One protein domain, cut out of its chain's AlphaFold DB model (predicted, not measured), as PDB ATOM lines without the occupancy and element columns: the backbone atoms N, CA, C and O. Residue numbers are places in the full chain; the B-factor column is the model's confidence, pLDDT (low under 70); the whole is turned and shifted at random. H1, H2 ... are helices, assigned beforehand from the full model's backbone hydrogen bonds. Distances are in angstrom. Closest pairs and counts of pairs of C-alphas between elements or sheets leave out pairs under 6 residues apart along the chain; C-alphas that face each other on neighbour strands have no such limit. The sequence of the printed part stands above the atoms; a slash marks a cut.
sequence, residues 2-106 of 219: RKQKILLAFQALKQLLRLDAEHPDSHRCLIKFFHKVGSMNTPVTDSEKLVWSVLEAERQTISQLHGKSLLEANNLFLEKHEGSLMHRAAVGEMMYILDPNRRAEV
ATOM      1  N   ARG A   2      29.377  73.306  92.787       72.38
ATOM      2  CA  ARG A   2      29.220  72.893  94.203       72.38
ATOM      3  C   ARG A   2      29.090  71.373  94.429       72.38
ATOM      4  O   ARG A   2      29.566  70.874  95.432       72.38
ATOM      5  N   LYS A   3      28.490  70.644  93.476       80.56
ATOM      6  CA  LYS A   3      28.327  69.175  93.514       80.56
ATOM      7  C   LYS A   3      29.457  68.386  92.825       80.56
ATOM      8  O   LYS A   3      29.278  67.203  92.583       80.56
ATOM      9  N   GLN A   4      30.542  69.046  92.405       79.31
ATOM     10  CA  GLN A   4      31.723  68.439  91.758       79.31
ATOM     11  C   GLN A   4      31.453  67.532  90.532       79.31
ATOM     12  O   GLN A   4      32.315  66.782  90.098       79.31
ATOM     13  N   LYS A   5      30.279  67.638  89.896       88.94
ATOM     14  CA  LYS A   5      29.964  66.947  88.635       88.94
ATOM     15  C   LYS A   5      30.567  67.702  87.444       88.94
ATOM     16  O   LYS A   5      29.853  68.438  86.764       88.94
ATOM     17  N   ILE A   6      31.880  67.572  87.241       91.88
ATOM     18  CA  ILE A   6      32.659  68.398  86.298       91.88
ATOM     19  C   ILE A   6      32.190  68.208  84.854       91.88
ATOM     20  O   ILE A   6      31.855  69.190  84.203       91.88
ATOM     21  N   LEU A   7      32.082  66.963  84.378       93.19
ATOM     22  CA  LEU A   7      31.665  66.680  82.999       93.19
ATOM     23  C   LEU A   7      30.247  67.177  82.694       93.19
ATOM     24  O   LEU A   7      29.996  67.710  81.620       93.19
ATOM     25  N   LEU A   8      29.327  67.075  83.657       94.81
ATOM     26  CA  LEU A   8      27.968  67.589  83.484       94.81
ATOM     27  C   LEU A   8      27.945  69.123  83.443       94.81
ATOM     28  O   LEU A   8      27.224  69.718  82.645       94.81
ATOM     29  N   ALA A   9      28.749  69.776  84.288       95.12
ATOM     30  CA  ALA A   9      28.914  71.224  84.237       95.12
ATOM     31  C   ALA A   9      29.550  71.669  82.910       95.12
ATOM     32  O   ALA A   9      29.119  72.666  82.338       95.12
ATOM     33  N   PHE A  10      30.512  70.903  82.396       95.69
ATOM     34  CA  PHE A  10      31.128  71.153  81.100       95.69
ATOM     35  C   PHE A  10      30.130  70.996  79.951       95.69
ATOM     36  O   PHE A  10      30.041  71.856  79.079       95.69
ATOM     37  N   GLN A  11      29.306  69.948  79.986       95.75
ATOM     38  CA  GLN A  11      28.232  69.750  79.017       95.75
ATOM     39  C   GLN A  11      27.258  70.935  79.010       95.75
ATOM     40  O   GLN A  11      26.914  71.430  77.939       95.75
ATOM     41  N   ALA A  12      26.850  71.426  80.184       96.19
ATOM     42  CA  ALA A  12      25.994  72.606  80.291       96.19
ATOM     43  C   ALA A  12      26.675  73.867  79.730       96.19
ATOM     44  O   ALA A  12      26.042  74.629  79.003       96.19
ATOM     45  N   LEU A  13      27.970  74.057  80.004       96.44
ATOM     46  CA  LEU A  13      28.753  75.164  79.456       96.44
ATOM     47  C   LEU A  13      28.819  75.109  77.923       96.44
ATOM     48  O   LEU A  13      28.584  76.123  77.274       96.44
ATOM     49  N   LYS A  14      29.063  73.934  77.328       96.12
ATOM     50  CA  LYS A  14      29.052  73.774  75.863       96.12
ATOM     51  C   LYS A  14      27.705  74.162  75.259       96.12
ATOM     52  O   LYS A  14      27.673  74.805  74.217       96.12
ATOM     53  N   GLN A  15      26.596  73.789  75.900       96.94
ATOM     54  CA  GLN A  15      25.268  74.188  75.426       96.94
ATOM     55  C   GLN A  15      25.046  75.697  75.555       96.94
ATOM     56  O   GLN A  15      24.545  76.311  74.621       96.94
ATOM     57  N   LEU A  16      25.482  76.310  76.656       96.94
ATOM     58  CA  LEU A  16      25.404  77.758  76.846       96.94
ATOM     59  C   LEU A  16      26.174  78.524  75.758       96.94
ATOM     60  O   LEU A  16      25.622  79.438  75.155       96.94
ATOM     61  N   LEU A  17      27.402  78.102  75.441       96.31
ATOM     62  CA  LEU A  17      28.208  78.715  74.376       96.31
ATOM     63  C   LEU A  17      27.590  78.545  72.983       96.31
ATOM     64  O   LEU A  17      27.780  79.398  72.124       96.31
ATOM     65  N   ARG A  18      26.855  77.452  72.747       96.31
ATOM     66  CA  ARG A  18      26.118  77.245  71.491       96.31
ATOM     67  C   ARG A  18      24.897  78.148  71.366       96.31
ATOM     68  O   ARG A  18      24.512  78.456  70.245       96.31
ATOM     69  N   LEU A  19      24.270  78.503  72.486       97.00
ATOM     70  CA  LEU A  19      23.110  79.393  72.510       97.00
ATOM     71  C   LEU A  19      23.535  80.844  72.316       97.00
ATOM     72  O   LEU A  19      22.994  81.524  71.451       97.00
ATOM     73  N   ASP A  20      24.500  81.299  73.114       96.06
ATOM     74  CA  ASP A  20      25.027  82.653  73.020       96.06
ATOM     75  C   ASP A  20      26.449  82.713  73.588       96.06
ATOM     76  O   ASP A  20      26.668  82.800  74.798       96.06
ATOM     77  N   ALA A  21      27.428  82.640  72.691       95.56
ATOM     78  CA  ALA A  21      28.849  82.750  72.999       95.56
ATOM     79  C   ALA A  21      29.281  84.168  73.402       95.56
ATOM     80  O   ALA A  21      30.333  84.323  74.024       95.56
ATOM     81  N   GLU A  22      28.504  85.181  73.024       95.94
ATOM     82  CA  GLU A  22      28.844  86.590  73.204       95.94
ATOM     83  C   GLU A  22      28.220  87.164  74.473       95.94
ATOM     84  O   GLU A  22      28.668  88.194  74.953       95.94
ATOM     85  N   HIS A  23      27.243  86.482  75.071       97.06
ATOM     86  CA  HIS A  23      26.619  86.937  76.306       97.06
ATOM     87  C   HIS A  23      27.629  87.072  77.470       97.06
ATOM     88  O   HIS A  23      28.394  86.133  77.740       97.06
ATOM     89  N   PRO A  24      27.566  88.153  78.276       97.31
ATOM     90  CA  PRO A  24      28.441  88.354  79.433       97.31
ATOM     91  C   PRO A  24      28.456  87.174  80.414       97.31
ATOM     92  O   PRO A  24      29.508  86.787  80.919       97.31
ATOM     93  N   ASP A  25      27.296  86.566  80.684       97.06
ATOM     94  CA  ASP A  25      27.210  85.429  81.609       97.06
ATOM     95  C   ASP A  25      27.778  84.130  81.032       97.06
ATOM     96  O   ASP A  25      28.327  83.323  81.788       97.06
ATOM     97  N   SER A  26      27.702  83.936  79.713       97.88
ATOM     98  CA  SER A  26      28.364  82.814  79.040       97.88
ATOM     99  C   SER A  26      29.871  82.914  79.212       97.88
ATOM    100  O   SER A  26      30.510  81.942  79.628       97.88
ATOM    101  N   HIS A  27      30.422  84.116  79.020       98.00
ATOM    102  CA  HIS A  27      31.834  84.404  79.268       98.00
ATOM    103  C   HIS A  27      32.226  84.189  80.734       98.00
ATOM    104  O   HIS A  27      33.192  83.474  81.017       98.00
ATOM    105  N   ARG A  28      31.428  84.690  81.693       97.94
ATOM    106  CA  ARG A  28      31.646  84.423  83.130       97.94
ATOM    107  C   ARG A  28      31.709  82.929  83.422       97.94
ATOM    108  O   ARG A  28      32.584  82.473  84.156       97.94
ATOM    109  N   CYS A  29      30.765  82.161  82.883       97.50
ATOM    110  CA  CYS A  29      30.696  80.723  83.120       97.50
ATOM    111  C   CYS A  29      31.902  79.996  82.526       97.50
ATOM    112  O   CYS A  29      32.457  79.119  83.189       97.50
ATOM    113  N   LEU A  30      32.329  80.387  81.323       97.69
ATOM    114  CA  LEU A  30      33.490  79.825  80.642       97.69
ATOM    115  C   LEU A  30      34.769  80.007  81.461       97.69
ATOM    116  O   LEU A  30      35.429  79.023  81.807       97.69
ATOM    117  N   ILE A  31      35.089  81.251  81.822       97.88
ATOM    118  CA  ILE A  31      36.316  81.557  82.562       97.88
ATOM    119  C   ILE A  31      36.279  80.935  83.960       97.88
ATOM    120  O   ILE A  31      37.232  80.260  84.346       97.88
ATOM    121  N   LYS A  32      35.166  81.064  84.704       96.31
ATOM    122  CA  LYS A  32      35.033  80.448  86.039       96.31
ATOM    123  C   LYS A  32      35.186  78.933  85.994       96.31
ATOM    124  O   LYS A  32      35.753  78.362  86.924       96.31
ATOM    125  N   PHE A  33      34.659  78.278  84.959       96.50
ATOM    126  CA  PHE A  33      34.765  76.832  84.820       96.50
ATOM    127  C   PHE A  33      36.227  76.407  84.673       96.50
ATOM    128  O   PHE A  33      36.707  75.629  85.496       96.50
ATOM    129  N   PHE A  34      36.948  76.956  83.694       95.88
ATOM    130  CA  PHE A  34      38.336  76.560  83.445       95.88
ATOM    131  C   PHE A  34      39.307  77.053  84.514       95.88
ATOM    132  O   PHE A  34      40.243  76.330  84.841       95.88
ATOM    133  N   HIS A  35      39.058  78.214  85.126       95.31
ATOM    134  CA  HIS A  35      39.810  78.637  86.305       95.31
ATOM    135  C   HIS A  35      39.636  77.618  87.433       95.31
ATOM    136  O   HIS A  35      40.614  77.127  87.987       95.31
ATOM    137  N   LYS A  36      38.388  77.215  87.718       93.00
ATOM    138  CA  LYS A  36      38.120  76.245  88.780       93.00
ATOM    139  C   LYS A  36      38.727  74.879  88.489       93.00
ATOM    140  O   LYS A  36      39.198  74.266  89.440       93.00
ATOM    141  N   VAL A  37      38.675  74.405  87.241       91.44
ATOM    142  CA  VAL A  37      39.333  73.158  86.816       91.44
ATOM    143  C   VAL A  37      40.835  73.269  87.060       91.44
ATOM    144  O   VAL A  37      41.363  72.441  87.788       91.44
ATOM    145  N   GLY A  38      41.488  74.337  86.589       89.31
ATOM    146  CA  GLY A  38      42.925  74.565  86.790       89.31
ATOM    147  C   GLY A  38      43.363  74.672  88.256       89.31
ATOM    148  O   GLY A  38      44.496  74.333  88.573       89.31
ATOM    149  N   SER A  39      42.477  75.094  89.164       89.06
ATOM    150  CA  SER A  39      42.752  75.125  90.611       89.06
ATOM    151  C   SER A  39      42.424  73.821  91.354       89.06
ATOM    152  O   SER A  39      42.486  73.802  92.584       89.06
ATOM    153  N   MET A  40      41.969  72.760  90.679       87.00
ATOM    154  CA  MET A  40      41.747  71.467  91.339       87.00
ATOM    155  C   MET A  40      43.070  70.738  91.574       87.00
ATOM    156  O   MET A  40      44.044  70.941  90.855       87.00
ATOM    157  N   ASN A  41      43.083  69.863  92.581       83.38
ATOM    158  CA  ASN A  41      44.239  69.020  92.869       83.38
ATOM    159  C   ASN A  41      44.616  68.175  91.647       83.38
ATOM    160  O   ASN A  41      43.753  67.786  90.853       83.38
ATOM    161  N   THR A  42      45.904  67.851  91.544       82.62
ATOM    162  CA  THR A  42      46.419  66.965  90.503       82.62
ATOM    163  C   THR A  42      45.647  65.639  90.515       82.62
ATOM    164  O   THR A  42      45.519  65.034  91.581       82.62
ATOM    165  N   PRO A  43      45.122  65.181  89.363       85.25
ATOM    166  CA  PRO A  43      44.363  63.937  89.289       85.25
ATOM    167  C   PRO A  43      45.220  62.738  89.704       85.25
ATOM    168  O   PRO A  43      46.312  62.530  89.168       85.25
ATOM    169  N   VAL A  44      44.722  61.942  90.652       86.88
ATOM    170  CA  VAL A  44      45.467  60.821  91.247       86.88
ATOM    171  C   VAL A  44      45.040  59.505  90.608       86.88
ATOM    172  O   VAL A  44      45.881  58.684  90.236       86.88
ATOM    173  N   THR A  45      43.733  59.321  90.433       90.38
ATOM    174  CA  THR A  45      43.150  58.108  89.849       90.38
ATOM    175  C   THR A  45      43.128  58.165  88.324       90.38
ATOM    176  O   THR A  45      43.082  59.238  87.718       90.38
ATOM    177  N   ASP A  46      43.103  57.004  87.673       91.81
ATOM    178  CA  ASP A  46      43.070  56.939  86.207       91.81
ATOM    179  C   ASP A  46      41.774  57.515  85.623       91.81
ATOM    180  O   ASP A  46      41.793  58.146  84.567       91.81
ATOM    181  N   SER A  47      40.654  57.390  86.343       87.94
ATOM    182  CA  SER A  47      39.391  58.024  85.957       87.94
ATOM    183  C   SER A  47      39.477  59.551  85.994       87.94
ATOM    184  O   SER A  47      38.980  60.212  85.085       87.94
ATOM    185  N   GLU A  48      40.124  60.129  87.007       89.12
ATOM    186  CA  GLU A  48      40.330  61.578  87.072       89.12
ATOM    187  C   GLU A  48      41.266  62.050  85.962       89.12
ATOM    188  O   GLU A  48      40.953  63.031  85.289       89.12
ATOM    189  N   LYS A  49      42.372  61.337  85.713       91.88
ATOM    190  CA  LYS A  49      43.291  61.660  84.608       91.88
ATOM    191  C   LYS A  49      42.560  61.659  83.268       91.88
ATOM    192  O   LYS A  49      42.722  62.600  82.500       91.88
ATOM    193  N   LEU A  50      41.698  60.668  83.026       93.25
ATOM    194  CA  LEU A  50      40.873  60.606  81.818       93.25
ATOM    195  C   LEU A  50      39.943  61.821  81.698       93.25
ATOM    196  O   LEU A  50      39.872  62.432  80.633       93.25
ATOM    197  N   VAL A  51      39.259  62.203  82.782       92.00
ATOM    198  CA  VAL A  51      38.407  63.406  82.804       92.00
ATOM    199  C   VAL A  51      39.218  64.652  82.450       92.00
ATOM    200  O   VAL A  51      38.772  65.454  81.633       92.00
ATOM    201  N   TRP A  52      40.412  64.804  83.016       91.69
ATOM    202  CA  TRP A  52      41.303  65.924  82.719       91.69
ATOM    203  C   TRP A  52      41.770  65.945  81.263       91.69
ATOM    204  O   TRP A  52      41.694  66.991  80.624       91.69
ATOM    205  N   SER A  53      42.179  64.802  80.706       91.75
ATOM    206  CA  SER A  53      42.563  64.703  79.293       91.75
ATOM    207  C   SER A  53      41.420  65.097  78.357       91.75
ATOM    208  O   SER A  53      41.651  65.800  77.375       91.75
ATOM    209  N   VAL A  54      40.183  64.700  78.678       93.94
ATOM    210  CA  VAL A  54      38.993  65.111  77.916       93.94
ATOM    211  C   VAL A  54      38.793  66.623  77.990       93.94
ATOM    212  O   VAL A  54      38.554  67.249  76.963       93.94
ATOM    213  N   LEU A  55      38.912  67.227  79.176       94.25
ATOM    214  CA  LEU A  55      38.736  68.673  79.342       94.25
ATOM    215  C   LEU A  55      39.803  69.479  78.600       94.25
ATOM    216  O   LEU A  55      39.457  70.482  77.981       94.25
ATOM    217  N   GLU A  56      41.062  69.043  78.618       92.19
ATOM    218  CA  GLU A  56      42.144  69.709  77.884       92.19
ATOM    219  C   GLU A  56      41.962  69.605  76.368       92.19
ATOM    220  O   GLU A  56      42.071  70.612  75.667       92.19
ATOM    221  N   ALA A  57      41.611  68.422  75.855       93.56
ATOM    222  CA  ALA A  57      41.326  68.241  74.434       93.56
ATOM    223  C   ALA A  57      40.146  69.117  73.985       93.56
ATOM    224  O   ALA A  57      40.216  69.823  72.980       93.56
ATOM    225  N   GLU A  58      39.072  69.127  74.771       93.94
ATOM    226  CA  GLU A  58      37.876  69.908  74.483       93.94
ATOM    227  C   GLU A  58      38.104  71.418  74.630       93.94
ATOM    228  O   GLU A  58      37.544  72.190  73.850       93.94
ATOM    229  N   ARG A  59      38.962  71.863  75.559       94.00
ATOM    230  CA  ARG A  59      39.349  73.279  75.712       94.00
ATOM    231  C   ARG A  59      39.894  73.854  74.409       94.00
ATOM    232  O   ARG A  59      39.574  74.993  74.079       94.00
ATOM    233  N   GLN A  60      40.664  73.069  73.657       92.06
ATOM    234  CA  GLN A  60      41.209  73.494  72.364       92.06
ATOM    235  C   GLN A  60      40.128  73.647  71.285       92.06
ATOM    236  O   GLN A  60      40.296  74.416  70.347       92.06
ATOM    237  N   THR A  61      38.979  72.988  71.417       93.12
ATOM    238  CA  THR A  61      37.877  73.134  70.448       93.12
ATOM    239  C   THR A  61      37.051  74.407  70.658       93.12
ATOM    240  O   THR A  61      36.283  74.806  69.782       93.12
ATOM    241  N   ILE A  62      37.202  75.067  71.810       94.44
ATOM    242  CA  ILE A  62      36.475  76.291  72.156       94.44
ATOM    243  C   ILE A  62      37.222  77.485  71.555       94.44
ATOM    244  O   ILE A  62      38.303  77.846  72.019       94.44
ATOM    245  N   SER A  63      36.641  78.133  70.545       91.88
ATOM    246  CA  SER A  63      37.286  79.221  69.786       91.88
ATOM    247  C   SER A  63      37.759  80.392  70.661       91.88
ATOM    248  O   SER A  63      38.806  80.994  70.394       91.88
ATOM    249  N   GLN A  64      37.031  80.687  71.742       92.56
ATOM    250  CA  GLN A  64      37.405  81.718  72.712       92.56
ATOM    251  C   GLN A  64      38.695  81.379  73.475       92.56
ATOM    252  O   GLN A  64      39.417  82.296  73.859       92.56
ATOM    253  N   LEU A  65      39.009  80.093  73.680       94.38
ATOM    254  CA  LEU A  65      40.143  79.625  74.493       94.38
ATOM    255  C   LEU A  65      41.273  78.964  73.696       94.38
ATOM    256  O   LEU A  65      42.357  78.770  74.251       94.38
ATOM    257  N   HIS A  66      41.040  78.608  72.433       92.88
ATOM    258  CA  HIS A  66      42.028  77.930  71.598       92.88
ATOM    259  C   HIS A  66      43.343  78.718  71.540       92.88
ATOM    260  O   HIS A  66      43.360  79.878  71.116       92.88
ATOM    261  N   GLY A  67      44.429  78.081  71.995       90.25
ATOM    262  CA  GLY A  67      45.767  78.678  72.057       90.25
ATOM    263  C   GLY A  67      45.915  79.877  73.004       90.25
ATOM    264  O   GLY A  67      46.922  80.568  72.921       90.25
ATOM    265  N   LYS A  68      44.936  80.145  73.878       94.94
ATOM    266  CA  LYS A  68      44.905  81.331  74.749       94.94
ATOM    267  C   LYS A  68      44.867  80.943  76.219       94.94
ATOM    268  O   LYS A  68      44.193  79.984  76.622       94.94
ATOM    269  N   SER A  69      45.530  81.733  77.048       96.12
ATOM    270  CA  SER A  69      45.294  81.773  78.488       96.12
ATOM    271  C   SER A  69      43.897  82.330  78.795       96.12
ATOM    272  O   SER A  69      43.241  82.953  77.956       96.12
ATOM    273  N   LEU A  70      43.417  82.114  80.023       97.12
ATOM    274  CA  LEU A  70      42.129  82.672  80.454       97.12
ATOM    275  C   LEU A  70      42.143  84.203  80.475       97.12
ATOM    276  O   LEU A  70      41.118  84.821  80.209       97.12
ATOM    277  N   LEU A  71      43.299  84.804  80.763       96.50
ATOM    278  CA  LEU A  71      43.431  86.252  80.806       96.50
ATOM    279  C   LEU A  71      43.434  86.868  79.403       96.50
ATOM    280  O   LEU A  71      42.736  87.851  79.176       96.50
ATOM    281  N   GLU A  72      44.137  86.258  78.446       97.19
ATOM    282  CA  GLU A  72      44.095  86.683  77.040       97.19
ATOM    283  C   GLU A  72      42.684  86.557  76.462       97.19
ATOM    284  O   GLU A  72      42.190  87.489  75.834       97.19
ATOM    285  N   ALA A  73      41.992  85.444  76.733       97.38
ATOM    286  CA  ALA A  73      40.600  85.277  76.325       97.38
ATOM    287  C   ALA A  73      39.682  86.351  76.937       97.38
ATOM    288  O   ALA A  73      38.773  86.842  76.271       97.38
ATOM    289  N   ASN A  74      39.932  86.742  78.191       97.62
ATOM    290  CA  ASN A  74      39.182  87.796  78.864       97.62
ATOM    291  C   ASN A  74      39.407  89.178  78.231       97.62
ATOM    292  O   ASN A  74      38.450  89.930  78.064       97.62
ATOM    293  N   ASN A  75      40.645  89.491  77.843       96.69
ATOM    294  CA  ASN A  75      40.980  90.753  77.181       96.69
ATOM    295  C   ASN A  75      40.392  90.828  75.764       96.69
ATOM    296  O   ASN A  75      39.765  91.824  75.422       96.69
ATOM    297  N   LEU A  76      40.480  89.753  74.975       96.75
ATOM    298  CA  LEU A  76      39.868  89.705  73.637       96.75
ATOM    299  C   LEU A  76      38.342  89.869  73.688       96.75
ATOM    300  O   LEU A  76      37.740  90.476  72.803       96.75
ATOM    301  N   PHE A  77      37.699  89.334  74.730       97.25
ATOM    302  CA  PHE A  77      36.266  89.530  74.941       97.25
ATOM    303  C   PHE A  77      35.928  90.996  75.246       97.25
ATOM    304  O   PHE A  77      34.890  91.485  74.808       97.25
ATOM    305  N   LEU A  78      36.808  91.721  75.946       96.31
ATOM    306  CA  LEU A  78      36.647  93.157  76.166       96.31
ATOM    307  C   LEU A  78      36.738  93.946  74.860       96.31
ATOM    308  O   LEU A  78      35.842  94.738  74.595       96.31
ATOM    309  N   GLU A  79      37.773  93.699  74.053       95.81
ATOM    310  CA  GLU A  79      38.023  94.402  72.780       95.81
ATOM    311  C   GLU A  79      36.822  94.318  71.829       95.81
ATOM    312  O   GLU A  79      36.485  95.273  71.131       95.81
ATOM    313  N   LYS A  80      36.122  93.181  71.828       95.69
ATOM    314  CA  LYS A  80      34.927  92.981  71.001       95.69
ATOM    315  C   LYS A  80      33.692  93.733  71.514       95.69
ATOM    316  O   LYS A  80      32.789  94.019  70.730       95.69
ATOM    317  N   HIS A  81      33.643  94.048  72.808       94.25
ATOM    318  CA  HIS A  81      32.437  94.508  73.509       94.25
ATOM    319  C   HIS A  81      32.657  95.772  74.353       94.25
ATOM    320  O   HIS A  81      31.962  95.995  75.349       94.25
ATOM    321  N   GLU A  82      33.607  96.628  73.964       88.44
ATOM    322  CA  GLU A  82      34.073  97.763  74.777       88.44
ATOM    323  C   GLU A  82      32.981  98.769  75.166       88.44
ATOM    324  O   GLU A  82      33.113  99.446  76.191       88.44
ATOM    325  N   GLY A  83      31.917  98.871  74.364       88.81
ATOM    326  CA  GLY A  83      30.798  99.785  74.596       88.81
ATOM    327  C   GLY A  83      29.798  99.305  75.651       88.81
ATOM    328  O   GLY A  83      29.112 100.121  76.261       88.81
ATOM    329  N   SER A  84      29.733  98.001  75.924       92.94
ATOM    330  CA  SER A  84      28.666  97.438  76.749       92.94
ATOM    331  C   SER A  84      29.054  97.341  78.224       92.94
ATOM    332  O   SER A  84      29.993  96.633  78.599       92.94
ATOM    333  N   LEU A  85      28.258  97.976  79.090       96.00
ATOM    334  CA  LEU A  85      28.459  97.956  80.543       96.00
ATOM    335  C   LEU A  85      28.568  96.531  81.105       96.00
ATOM    336  O   LEU A  85      29.471  96.230  81.887       96.00
ATOM    337  N   MET A  86      27.664  95.636  80.700       97.06
ATOM    338  CA  MET A  86      27.605  94.288  81.268       97.06
ATOM    339  C   MET A  86      28.756  93.393  80.809       97.06
ATOM    340  O   MET A  86      29.191  92.538  81.589       97.06
ATOM    341  N   HIS A  87      29.287  93.620  79.605       97.44
ATOM    342  CA  HIS A  87      30.489  92.941  79.118       97.44
ATOM    343  C   HIS A  87      31.723  93.418  79.883       97.44
ATOM    344  O   HIS A  87      32.460  92.592  80.416       97.44
ATOM    345  N   ARG A  88      31.891  94.735  80.066       97.44
ATOM    346  CA  ARG A  88      32.975  95.299  80.892       97.44
ATOM    347  C   ARG A  88      32.919  94.798  82.331       97.44
ATOM    348  O   ARG A  88      33.943  94.418  82.891       97.44
ATOM    349  N   ALA A  89      31.723  94.725  82.915       97.94
ATOM    350  CA  ALA A  89      31.525  94.161  84.247       97.94
ATOM    351  C   ALA A  89      31.882  92.666  84.310       97.94
ATOM    352  O   ALA A  89      32.446  92.218  85.305       97.94
ATOM    353  N   ALA A  90      31.576  91.880  83.269       98.25
ATOM    354  CA  ALA A  90      31.958  90.465  83.203       98.25
ATOM    355  C   ALA A  90      33.472  90.299  83.108       98.25
ATOM    356  O   ALA A  90      34.046  89.519  83.866       98.25
ATOM    357  N   VAL A  91      34.111  91.065  82.222       98.19
ATOM    358  CA  VAL A  91      35.567  91.081  82.055       98.19
ATOM    359  C   VAL A  91      36.247  91.477  83.353       98.19
ATOM    360  O   VAL A  91      37.166  90.788  83.788       98.19
ATOM    361  N   GLY A  92      35.786  92.556  83.985       97.75
ATOM    362  CA  GLY A  92      36.325  93.041  85.247       97.75
ATOM    363  C   GLY A  92      36.222  91.998  86.359       97.75
ATOM    364  O   GLY A  92      37.215  91.678  87.007       97.75
ATOM    365  N   GLU A  93      35.045  91.391  86.530       98.12
ATOM    366  CA  GLU A  93      34.855  90.307  87.498       98.12
ATOM    367  C   GLU A  93      35.793  89.122  87.213       98.12
ATOM    368  O   GLU A  93      36.411  88.591  88.133       98.12
ATOM    369  N   MET A  94      35.930  88.704  85.948       98.12
ATOM    370  CA  MET A  94      36.799  87.576  85.590       98.12
ATOM    371  C   MET A  94      38.273  87.916  85.794       98.12
ATOM    372  O   MET A  94      39.023  87.074  86.276       98.12
ATOM    373  N   MET A  95      38.680  89.148  85.493       97.69
ATOM    374  CA  MET A  95      40.036  89.634  85.729       97.69
ATOM    375  C   MET A  95      40.379  89.585  87.216       97.69
ATOM    376  O   MET A  95      41.430  89.063  87.567       97.69
ATOM    377  N   TYR A  96      39.471  90.038  88.082       97.44
ATOM    378  CA  TYR A  96      39.657  89.972  89.532       97.44
ATOM    379  C   TYR A  96      39.701  88.531  90.063       97.44
ATOM    380  O   TYR A  96      40.492  88.221  90.947       97.44
ATOM    381  N   ILE A  97      38.881  87.625  89.514       96.00
ATOM    382  CA  ILE A  97      38.906  86.203  89.897       96.00
ATOM    383  C   ILE A  97      40.225  85.529  89.503       96.00
ATOM    384  O   ILE A  97      40.699  84.670  90.244       96.00
ATOM    385  N   LEU A  98      40.777  85.874  88.338       96.56
ATOM    386  CA  LEU A  98      42.041  85.323  87.843       96.56
ATOM    387  C   LEU A  98      43.258  85.948  88.541       96.56
ATOM    388  O   LEU A  98      44.241  85.250  88.770       96.56
ATOM    389  N   ASP A  99      43.196  87.239  88.869       95.56
ATOM    390  CA  ASP A  99      44.244  87.976  89.575       95.56
ATOM    391  C   ASP A  99      43.642  89.058  90.500       95.56
ATOM    392  O   ASP A  99      43.341  90.177  90.059       95.56
ATOM    393  N   PRO A 100      43.497  88.760  91.805       94.94
ATOM    394  CA  PRO A 100      42.931  89.695  92.775       94.94
ATOM    395  C   PRO A 100      43.717  91.005  92.935       94.94
ATOM    396  O   PRO A 100      43.150  92.013  93.362       94.94
ATOM    397  N   ASN A 101      45.003  91.039  92.561       96.00
ATOM    398  CA  ASN A 101      45.832  92.245  92.692       96.00
ATOM    399  C   ASN A 101      45.421  93.350  91.708       96.00
ATOM    400  O   ASN A 101      45.777  94.514  91.890       96.00
ATOM    401  N   ARG A 102      44.625  93.015  90.689       95.31
ATOM    402  CA  ARG A 102      44.170  93.947  89.648       95.31
ATOM    403  C   ARG A 102      42.873  94.670  89.996       95.31
ATOM    404  O   ARG A 102      42.279  95.309  89.132       95.31
ATOM    405  N   ARG A 103      42.427  94.634  91.256       96.12
ATOM    406  CA  ARG A 103      41.183  95.291  91.707       96.12
ATOM    407  C   ARG A 103      41.058  96.745  91.237       96.12
ATOM    408  O   ARG A 103      40.021  97.117  90.700       96.12
ATOM    409  N   ALA A 104      42.109  97.552  91.398       96.69
ATOM    410  CA  ALA A 104      42.085  98.964  91.004       96.69
ATOM    411  C   ALA A 104      41.877  99.148  89.488       96.69
ATOM    412  O   ALA A 104      41.145 100.037  89.054       96.69
ATOM    413  N   GLU A 105      42.484  98.278  88.680       97.12
ATOM    414  CA  GLU A 105      42.296  98.263  87.231       97.12
ATOM    415  C   GLU A 105      40.862  97.871  86.860       97.12
ATOM    416  O   GLU A 105      40.241  98.519  86.018       97.12
ATOM    417  N   VAL A 106      40.305  96.866  87.539       97.00
ATOM    418  CA  VAL A 106      38.923  96.412  87.343       97.00
ATOM    419  C   VAL A 106      37.915  97.509  87.676       97.00
ATOM    420  O   VAL A 106      36.992  97.752  86.899       97.00
TER     421      VAL A 106
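What this domain is: This is residues 2 to 106 of the 219 residues of the protein "N-alpha-acetyltransferase 15 NatA auxiliary subunit-like protein" of Trifolium pratense (UniProt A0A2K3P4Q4). H2, H4 and H5 form an up-and-down bundle, the core; H1 packs on H2, short H6 folds back on H5, and H3 reaches away, with residues 44 to 50 sticking out. The 105 printed residues, with six named helices, are all helix in class. The whole is compact, radius of gyration of the C-alphas 14.2 A, spanning 45 by 32 by 27 A.

How they stand to each other: H1, residues 6 to 19, touches H2, residues 24 to 38, closest at the C-alphas of Leu 17 and Ser 26, 6.2 A. H3, residues 46 to 61, is near H2. H4, residues 70 to 80, and H5, residues 85 to 98, form a hairpin, closest C-alphas Asn 74 and Val 91, 5.8 A. H6 is residues 100 to 106, with 1 of 3 O i to N i+4 pairs within hydrogen-bond range and 3 of 4 O i to N i+3; H3 has 11 of 12.

Where its parts are: H1 begins at C-alpha 6 (32.659, 68.398, 86.298); H3 is 23.2 A long; H6 ends at C-alpha 106 (38.923, 96.412, 87.343).

The domain as a whole: The printed part has no cut or long link, and no printed residue is under 70.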